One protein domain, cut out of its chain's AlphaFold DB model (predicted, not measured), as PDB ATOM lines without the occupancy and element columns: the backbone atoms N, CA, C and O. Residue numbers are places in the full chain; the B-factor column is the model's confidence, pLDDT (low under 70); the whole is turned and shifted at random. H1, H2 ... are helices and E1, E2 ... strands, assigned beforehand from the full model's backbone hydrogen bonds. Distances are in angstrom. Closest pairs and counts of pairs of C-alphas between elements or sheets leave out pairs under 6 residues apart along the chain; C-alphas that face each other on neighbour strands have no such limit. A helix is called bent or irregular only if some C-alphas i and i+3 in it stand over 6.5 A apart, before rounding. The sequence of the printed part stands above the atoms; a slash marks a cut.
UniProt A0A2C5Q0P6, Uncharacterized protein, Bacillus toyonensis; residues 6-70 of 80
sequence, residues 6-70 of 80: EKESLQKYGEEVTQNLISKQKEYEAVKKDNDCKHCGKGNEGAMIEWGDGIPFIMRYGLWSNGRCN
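What this domain is: This is residues 6 to 70 of the 80 residues of an uncharacterized protein of Bacillus toyonensis (UniProt A0A2C5Q0P6). One kinked helix, H1, doubles back near residue 13 into a short first arm and a long second one, and a small two-stranded hairpin, E1 and E2, packs beside residues 6 to 25 of it. Past the hairpin, two stretches with no named element, residues 33 to 46 and residues 60 to 70, make the other end of an elongated outline of 36 by 24 by 16 A. The printed part has 65 residues with one named helix and two named strands, in the order H1, E1, E2; the sheet E1 - E2 is antiparallel and the class is mixed, helices and strands. The whole is only just loose, close to compact, with a radius of gyration of the C-alphas of 13.0 A.

Where its parts are: H1 is residues 6 to 32, 20.4 A from C-alpha 6 at (84.893, -17.385, -79.120) to C-alpha 32 at (80.838, -37.327, -80.695). It has a kink of 144 degrees near residue 13 and is irregular, with C-alphas 12 and 15 lying 9.4 A apart. E1 is residues 47 to 50, 10.1 A long. E2 is residues 56 to 59, 9.5 A long, and ends with C-alpha 59 at (86.558, -27.151, -88.444).

How they stand to each other: In H1, 20 of 23 O i to N i+4 pairs are within hydrogen-bond range. The closest C-alphas of H1 and E2 are those of Leu 21 and Phe 57, 6.8 A apart. The closest of H1 and E1 are those of Ser 9 and Met 48, 7.8 A apart. E1 and E2 form a hairpin, antiparallel with 140 degrees between their directions. N 47 and O 59, at 2.9 A, and N 59 and O 47, at 2.8 A, are within hydrogen-bond range.

The domain as a whole: The C-alphas of Gly 14 and Gly 67, 37.5 A apart, are the two farthest apart. The link from H1 to E1 is long, with 14 residues, and that from E1 to E2 is tight. Residues 64 to 65 pair with residues 68 to 69, antiparallel. The printed part has no cut, and no printed residue is under 70 in pLDDT.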
ATOM      1  N   GLU A   6      86.114 -18.124 -79.484       93.31
ATOM      2  CA  GLU A   6      84.893 -17.385 -79.120       93.31
ATOM      3  C   GLU A   6      85.117 -15.863 -79.106       93.31
ATOM      4  O   GLU A   6      84.256 -15.100 -79.533       93.31
ATOM      5  N   LYS A   7      86.300 -15.409 -78.666       94.00
ATOM      6  CA  LYS A   7      86.609 -13.972 -78.559       94.00
ATOM      7  C   LYS A   7      86.761 -13.340 -79.930       94.00
ATOM      8  O   LYS A   7      86.227 -12.263 -80.172       94.00
ATOM      9  N   GLU A   8      87.494 -14.021 -80.799       92.75
ATOM     10  CA  GLU A   8      87.702 -13.600 -82.179       92.75
ATOM     11  C   GLU A   8      86.372 -13.575 -82.936       92.75
ATOM     12  O   GLU A   8      86.062 -12.590 -83.600       92.75
ATOM     13  N   SER A   9      85.544 -14.609 -82.747       92.94
ATOM     14  CA  SER A   9      84.215 -14.685 -83.350       92.94
ATOM     15  C   SER A   9      83.335 -13.499 -82.951       92.94
ATOM     16  O   SER A   9      82.759 -12.843 -83.819       92.94
ATOM     17  N   LEU A  10      83.278 -13.175 -81.653       95.00
ATOM     18  CA  LEU A  10      82.492 -12.041 -81.156       95.00
ATOM     19  C   LEU A  10      82.963 -10.714 -81.752       95.00
ATOM     20  O   LEU A  10      82.137  -9.885 -82.125       95.00
ATOM     21  N   GLN A  11      84.279 -10.515 -81.852       94.50
ATOM     22  CA  GLN A  11      84.856  -9.282 -82.385       94.50
ATOM     23  C   GLN A  11      84.624  -9.122 -83.890       94.50
ATOM     24  O   GLN A  11      84.439  -7.998 -84.351       94.50
ATOM     25  N   LYS A  12      84.655 -10.221 -84.651       94.25
ATOM     26  CA  LYS A  12      84.615 -10.182 -86.117       94.25
ATOM     27  C   LYS A  12      83.207 -10.326 -86.700       94.25
ATOM     28  O   LYS A  12      82.897  -9.652 -87.676       94.25
ATOM     29  N   TYR A  13      82.362 -11.175 -86.114       93.38
ATOM     30  CA  TYR A  13      81.048 -11.533 -86.673       93.38
ATOM     31  C   TYR A  13      79.865 -11.177 -85.769       93.38
ATOM     32  O   TYR A  13      78.715 -11.290 -86.188       93.38
ATOM     33  N   GLY A  14      80.128 -10.753 -84.532       94.69
ATOM     34  CA  GLY A  14      79.096 -10.365 -83.578       94.69
ATOM     35  C   GLY A  14      78.462 -11.533 -82.817       94.69
ATOM     36  O   GLY A  14      78.840 -12.704 -82.944       94.69
ATOM     37  N   GLU A  15      77.506 -11.185 -81.960       96.00
ATOM     38  CA  GLU A  15      76.935 -12.090 -80.962       96.00
ATOM     39  C   GLU A  15      76.104 -13.217 -81.581       96.00
ATOM     40  O   GLU A  15      76.317 -14.381 -81.245       96.00
ATOM     41  N   GLU A  16      75.221 -12.901 -82.530       95.81
ATOM     42  CA  GLU A  16      74.323 -13.878 -83.156       95.81
ATOM     43  C   GLU A  16      75.094 -15.009 -83.854       95.81
ATOM     44  O   GLU A  16      74.856 -16.194 -83.601       95.81
ATOM     45  N   VAL A  17      76.084 -14.651 -84.678       94.31
ATOM     46  CA  VAL A  17      76.930 -15.626 -85.381       94.31
ATOM     47  C   VAL A  17      77.716 -16.473 -84.384       94.31
ATOM     48  O   VAL A  17      77.780 -17.695 -84.517       94.31
ATOM     49  N   THR A  18      78.262 -15.846 -83.341       95.12
ATOM     50  CA  THR A  18      79.043 -16.552 -82.322       95.12
ATOM     51  C   THR A  18      78.190 -17.546 -81.533       95.12
ATOM     52  O   THR A  18      78.604 -18.691 -81.350       95.12
ATOM     53  N   GLN A  19      76.976 -17.167 -81.125       95.19
ATOM     54  CA  GLN A  19      76.047 -18.075 -80.442       95.19
ATOM     55  C   GLN A  19      75.661 -19.265 -81.328       95.19
ATOM     56  O   GLN A  19      75.624 -20.404 -80.858       95.19
ATOM     57  N   ASN A  20      75.458 -19.036 -82.629       95.06
ATOM     58  CA  ASN A  20      75.183 -20.109 -83.583       95.06
ATOM     59  C   ASN A  20      76.363 -21.095 -83.697       95.06
ATOM     60  O   ASN A  20      76.171 -22.312 -83.645       95.06
ATOM     61  N   LEU A  21      77.600 -20.592 -83.788       94.19
ATOM     62  CA  LEU A  21      78.805 -21.432 -83.805       94.19
ATOM     63  C   LEU A  21      78.950 -22.253 -82.516       94.19
ATOM     64  O   LEU A  21      79.229 -23.451 -82.579       94.19
ATOM     65  N   ILE A  22      78.703 -21.635 -81.356       94.25
ATOM     66  CA  ILE A  22      78.726 -22.301 -80.046       94.25
ATOM     67  C   ILE A  22      77.690 -23.423 -79.994       94.25
ATOM     68  O   ILE A  22      78.018 -24.525 -79.549       94.25
ATOM     69  N   SER A  23      76.461 -23.166 -80.451       94.69
ATOM     70  CA  SER A  23      75.390 -24.171 -80.462       94.69
ATOM     71  C   SER A  23      75.774 -25.374 -81.320       94.69
ATOM     72  O   SER A  23      75.782 -26.507 -80.837       94.69
ATOM     73  N   LYS A  24      76.217 -25.128 -82.561       93.00
ATOM     74  CA  LYS A  24      76.655 -26.185 -83.488       93.00
ATOM     75  C   LYS A  24      77.850 -26.980 -82.967       93.00
ATOM     76  O   LYS A  24      78.009 -28.150 -83.327       93.00
ATOM     77  N   GLN A  25      78.726 -26.353 -82.187       92.94
ATOM     78  CA  GLN A  25      79.860 -27.037 -81.576       92.94
ATOM     79  C   GLN A  25      79.407 -27.935 -80.418       92.94
ATOM     80  O   GLN A  25      79.731 -29.120 -80.425       92.94
ATOM     81  N   LYS A  26      78.563 -27.429 -79.509       92.62
ATOM     82  CA  LYS A  26      78.002 -28.215 -78.394       92.62
ATOM     83  C   LYS A  26      77.201 -29.425 -78.876       92.62
ATOM     84  O   LYS A  26      77.348 -30.521 -78.339       92.62
ATOM     85  N   GLU A  27      76.370 -29.249 -79.904       93.00
ATOM     86  CA  GLU A  27      75.619 -30.352 -80.521       93.00
ATOM     87  C   GLU A  27      76.558 -31.432 -81.065       93.00
ATOM     88  O   GLU A  27      76.341 -32.629 -80.867       93.00
ATOM     89  N   TYR A  28      77.640 -31.018 -81.724       91.44
ATOM     90  CA  TYR A  28      78.609 -31.950 -82.285       91.44
ATOM     91  C   TYR A  28      79.399 -32.696 -81.207       91.44
ATOM     92  O   TYR A  28      79.604 -33.904 -81.328       91.44
ATOM     93  N   GLU A  29      79.802 -32.007 -80.141       91.06
ATOM     94  CA  GLU A  29      80.432 -32.609 -78.964       91.06
ATOM     95  C   GLU A  29      79.523 -33.641 -78.302       91.06
ATOM     96  O   GLU A  29      79.968 -34.754 -78.034       91.06
ATOM     97  N   ALA A  30      78.232 -33.341 -78.137       91.06
ATOM     98  CA  ALA A  30      77.271 -34.290 -77.579       91.06
ATOM     99  C   ALA A  30      77.149 -35.569 -78.429       91.06
ATOM    100  O   ALA A  30      77.124 -36.677 -77.891       91.06
ATOM    101  N   VAL A  31      77.125 -35.429 -79.761       91.38
ATOM    102  CA  VAL A  31      77.042 -36.562 -80.702       91.38
ATOM    103  C   VAL A  31      78.351 -37.360 -80.772       91.38
ATOM    104  O   VAL A  31      78.328 -38.558 -81.061       91.38
ATOM    105  N   LYS A  32      79.503 -36.722 -80.537       89.44
ATOM    106  CA  LYS A  32      80.838 -37.327 -80.695       89.44
ATOM    107  C   LYS A  32      81.594 -37.563 -79.388       89.44
ATOM    108  O   LYS A  32      82.748 -37.970 -79.459       89.44
ATOM    109  N   LYS A  33      80.943 -37.403 -78.232       84.75
ATOM    110  CA  LYS A  33      81.536 -37.501 -76.885       84.75
ATOM    111  C   LYS A  33      82.430 -38.730 -76.651       84.75
ATOM    112  O   LYS A  33      83.438 -38.635 -75.968       84.75
ATOM    113  N   ASP A  34      82.090 -39.873 -77.251       87.56
ATOM    114  CA  ASP A  34      82.812 -41.141 -77.061       87.56
ATOM    115  C   ASP A  34      83.836 -41.425 -78.180       87.56
ATOM    116  O   ASP A  34      84.426 -42.504 -78.241       87.56
ATOM    117  N   ASN A  35      84.041 -40.473 -79.097       88.12
ATOM    118  CA  ASN A  35      84.847 -40.634 -80.311       88.12
ATOM    119  C   ASN A  35      86.163 -39.835 -80.289       88.12
ATOM    120  O   ASN A  35      86.829 -39.687 -81.321       88.12
ATOM    121  N   ASP A  36      86.547 -39.325 -79.123       88.06
ATOM    122  CA  ASP A  36      87.760 -38.538 -78.951       88.06
ATOM    123  C   ASP A  36      89.035 -39.358 -79.165       88.06
ATOM    124  O   ASP A  36      89.205 -40.485 -78.677       88.06
ATOM    125  N   CYS A  37      89.993 -38.753 -79.869       88.12
ATOM    126  CA  CYS A  37      91.323 -39.315 -80.007       88.12
ATOM    127  C   CYS A  37      92.136 -39.112 -78.725       88.12
ATOM    128  O   CYS A  37      92.751 -38.065 -78.504       88.12
ATOM    129  N   LYS A  38      92.213 -40.181 -77.927       86.25
ATOM    130  CA  LYS A  38      92.992 -40.238 -76.682       86.25
ATOM    131  C   LYS A  38      94.500 -40.029 -76.870       86.25
ATOM    132  O   LYS A  38      95.169 -39.687 -75.906       86.25
ATOM    133  N   HIS A  39      95.035 -40.203 -78.084       86.88
ATOM    134  CA  HIS A  39      96.463 -39.983 -78.353       86.88
ATOM    135  C   HIS A  39      96.823 -38.499 -78.430       86.88
ATOM    136  O   HIS A  39      97.821 -38.082 -77.856       86.88
ATOM    137  N   CYS A  40      96.033 -37.696 -79.150       85.88
ATOM    138  CA  CYS A  40      96.346 -36.276 -79.330       85.88
ATOM    139  C   CYS A  40      95.775 -35.374 -78.235       85.88
ATOM    140  O   CYS A  40      96.205 -34.229 -78.118       85.88
ATOM    141  N   GLY A  41      94.781 -35.855 -77.479       80.00
ATOM    142  CA  GLY A  41      94.173 -35.111 -76.374       80.00
ATOM    143  C   GLY A  41      93.476 -33.811 -76.788       80.00
ATOM    144  O   GLY A  41      93.181 -32.988 -75.933       80.00
ATOM    145  N   LYS A  42      93.225 -33.599 -78.090       81.12
ATOM    146  CA  LYS A  42      92.582 -32.379 -78.608       81.12
ATOM    147  C   LYS A  42      91.074 -32.321 -78.363       81.12
ATOM    148  O   LYS A  42      90.512 -31.241 -78.490       81.12
ATOM    149  N   GLY A  43      90.445 -33.454 -78.042       72.94
ATOM    150  CA  GLY A  43      89.101 -33.511 -77.451       72.94
ATOM    151  C   GLY A  43      88.041 -32.688 -78.178       72.94
ATOM    152  O   GLY A  43      87.395 -31.852 -77.560       72.94
ATOM    153  N   ASN A  44      87.920 -32.865 -79.497       79.62
ATOM    154  CA  ASN A  44      86.896 -32.230 -80.332       79.62
ATOM    155  C   ASN A  44      86.795 -30.686 -80.266       79.62
ATOM    156  O   ASN A  44      85.826 -30.155 -80.788       79.62
ATOM    157  N   GLU A  45      87.771 -29.951 -79.707       76.56
ATOM    158  CA  GLU A  45      87.689 -28.485 -79.475       76.56
ATOM    159  C   GLU A  45      87.288 -27.668 -80.723       76.56
ATOM    160  O   GLU A  45      86.641 -26.624 -80.619       76.56
ATOM    161  N   GLY A  46      87.705 -28.137 -81.904       84.00
ATOM    162  CA  GLY A  46      87.515 -27.457 -83.182       84.00
ATOM    163  C   GLY A  46      88.270 -26.125 -83.307       84.00
ATOM    164  O   GLY A  46      88.786 -25.564 -82.341       84.00
ATOM    165  N   ALA A  47      88.354 -25.607 -84.530       88.19
ATOM    166  CA  ALA A  47      88.867 -24.270 -84.825       88.19
ATOM    167  C   ALA A  47      87.896 -23.528 -85.734       88.19
ATOM    168  O   ALA A  47      87.346 -24.113 -86.666       88.19
ATOM    169  N   MET A  48      87.710 -22.239 -85.476       91.69
ATOM    170  CA  MET A  48      86.954 -21.374 -86.369       91.69
ATOM    171  C   MET A  48      87.784 -21.077 -87.618       91.69
ATOM    172  O   MET A  48      88.948 -20.693 -87.518       91.69
ATOM    173  N   ILE A  49      87.181 -21.274 -88.784       90.00
ATOM    174  CA  ILE A  49      87.757 -20.971 -90.094       90.00
ATOM    175  C   ILE A  49      86.714 -20.199 -90.899       90.00
ATOM    176  O   ILE A  49      85.514 -20.394 -90.725       90.00
ATOM    177  N   GLU A  50      87.183 -19.340 -91.790       90.62
ATOM    178  CA  GLU A  50      86.380 -18.632 -92.781       90.62
ATOM    179  C   GLU A  50      86.874 -19.033 -94.174       90.62
ATOM    180  O   GLU A  50      88.085 -19.069 -94.414       90.62
ATOM    181  N   TRP A  51      85.961 -19.389 -95.079       80.12
ATOM    182  CA  TRP A  51      86.280 -19.598 -96.495       80.12
ATOM    183  C   TRP A  51      85.964 -18.330 -97.296       80.12
ATOM    184  O   TRP A  51      85.504 -17.336 -96.747       80.12
ATOM    185  N   GLY A  52      86.265 -18.327 -98.598       76.31
ATOM    186  CA  GLY A  52      86.203 -17.127 -99.448       76.31
ATOM    187  C   GLY A  52      84.833 -16.436 -99.569       76.31
ATOM    188  O   GLY A  52      84.749 -15.407-100.230       76.31
ATOM    189  N   ASP A  53      83.780 -16.977 -98.957       83.06
ATOM    190  CA  ASP A  53      82.439 -16.396 -98.847       83.06
ATOM    191  C   ASP A  53      82.237 -15.531 -97.587       83.06
ATOM    192  O   ASP A  53      81.189 -14.904 -97.437       83.06
ATOM    193  N   GLY A  54      83.225 -15.469 -96.687       84.25
ATOM    194  CA  GLY A  54      83.168 -14.663 -95.466       84.25
ATOM    195  C   GLY A  54      82.335 -15.281 -94.339       84.25
ATOM    196  O   GLY A  54      82.141 -14.642 -93.304       84.25
ATOM    197  N   ILE A  55      81.837 -16.512 -94.511       87.81
ATOM    198  CA  ILE A  55      80.993 -17.186 -93.520       87.81
ATOM    199  C   ILE A  55      81.875 -18.061 -92.614       87.81
ATOM    200  O   ILE A  55      82.518 -19.000 -93.099       87.81
ATOM    201  N   PRO A  56      81.911 -17.813 -91.290       93.00
ATOM    202  CA  PRO A  56      82.689 -18.643 -90.386       93.00
ATOM    203  C   PRO A  56      82.016 -19.998 -90.138       93.00
ATOM    204  O   PRO A  56      80.793 -20.112 -90.015       93.00
ATOM    205  N   PHE A  57      82.832 -21.035 -89.972       91.75
ATOM    206  CA  PHE A  57      82.406 -22.352 -89.507       91.75
ATOM    207  C   PHE A  57      83.469 -22.991 -88.609       91.75
ATOM    208  O   PHE A  57      84.629 -22.584 -88.593       91.75
ATOM    209  N   ILE A  58      83.076 -24.019 -87.849       91.94
ATOM    210  CA  ILE A  58      83.997 -24.746 -86.969       91.94
ATOM    211  C   ILE A  58      84.534 -25.991 -87.678       91.94
ATOM    212  O   ILE A  58      83.816 -26.974 -87.887       91.94
ATOM    213  N   MET A  59      85.819 -25.971 -88.019       89.94
ATOM    214  CA  MET A  59      86.558 -27.151 -88.444       89.94
ATOM    215  C   MET A  59      86.837 -28.036 -87.228       89.94
ATOM    216  O   MET A  59      87.626 -27.683 -86.355       89.94
ATOM    217  N   ARG A  60      86.202 -29.208 -87.174       89.75
ATOM    218  CA  ARG A  60      86.337 -30.161 -86.061       89.75
ATOM    219  C   ARG A  60      87.491 -31.134 -86.293       89.75
ATOM    220  O   ARG A  60      87.598 -31.741 -87.359       89.75
ATOM    221  N   TYR A  61      88.321 -31.332 -85.276       88.56
ATOM    222  CA  TYR A  61      89.481 -32.226 -85.314       88.56
ATOM    223  C   TYR A  61      89.718 -32.898 -83.961       88.56
ATOM    224  O   TYR A  61      89.099 -32.553 -82.960       88.56
ATOM    225  N   GLY A  62      90.629 -33.869 -83.930       88.00
ATOM    226  CA  GLY A  62      90.949 -34.630 -82.723       88.00
ATOM    227  C   GLY A  62      89.999 -35.800 -82.482       88.00
ATOM    228  O   GLY A  62      89.932 -36.308 -81.367       88.00
ATOM    229  N   LEU A  63      89.292 -36.241 -83.523       90.44
ATOM    230  CA  LEU A  63      88.348 -37.353 -83.477       90.44
ATOM    231  C   LEU A  63      88.859 -38.543 -84.285       90.44
ATOM    232  O   LEU A  63      89.623 -38.387 -85.246       90.44
ATOM    233  N   TRP A  64      88.396 -39.739 -83.926       89.38
ATOM    234  CA  TRP A  64      88.589 -40.923 -84.754       89.38
ATOM    235  C   TRP A  64      87.675 -40.901 -85.980       89.38
ATOM    236  O   TRP A  64      86.476 -40.647 -85.885       89.38
ATOM    237  N   SER A  65      88.244 -41.210 -87.141       86.62
ATOM    238  CA  SER A  65      87.536 -41.367 -88.408       86.62
ATOM    239  C   SER A  65      88.139 -42.544 -89.168       86.62
ATOM    240  O   SER A  65      89.334 -42.556 -89.455       86.62
ATOM    241  N   ASN A  66      87.341 -43.578 -89.446       86.12
ATOM    242  CA  ASN A  66      87.797 -44.799 -90.128       86.12
ATOM    243  C   ASN A  66      89.063 -45.423 -89.508       86.12
ATOM    244  O   ASN A  66      89.964 -45.880 -90.205       86.12
ATOM    245  N   GLY A  67      89.145 -45.409 -88.174       85.81
ATOM    246  CA  GLY A  67      90.282 -45.952 -87.433       85.81
ATOM    247  C   GLY A  67      91.543 -45.088 -87.453       85.81
ATOM    248  O   GLY A  67      92.531 -45.513 -86.868       85.81
ATOM    249  N   ARG A  68      91.514 -43.890 -88.057       90.25
ATOM    250  CA  ARG A  68      92.603 -42.904 -88.049       90.25
ATOM    251  C   ARG A  68      92.151 -41.599 -87.393       90.25
ATOM    252  O   ARG A  68      91.026 -41.154 -87.599       90.25
ATOM    253  N   CYS A  69      93.000 -40.960 -86.599       90.31
ATOM    254  CA  CYS A  69      92.704 -39.631 -86.077       90.31
ATOM    255  C   CYS A  69      92.852 -38.586 -87.188       90.31
ATOM    256  O   CYS A  69      93.885 -38.528 -87.853       90.31
ATOM    257  N   ASN A  70      91.853 -37.718 -87.350       87.75
ATOM    258  CA  ASN A  70      91.900 -36.632 -88.336       87.75
ATOM    259  C   ASN A  70      92.861 -35.483 -87.968       87.75
ATOM    260  O   ASN A  70      93.037 -34.572 -88.768       87.75
TER     261      ASN A  70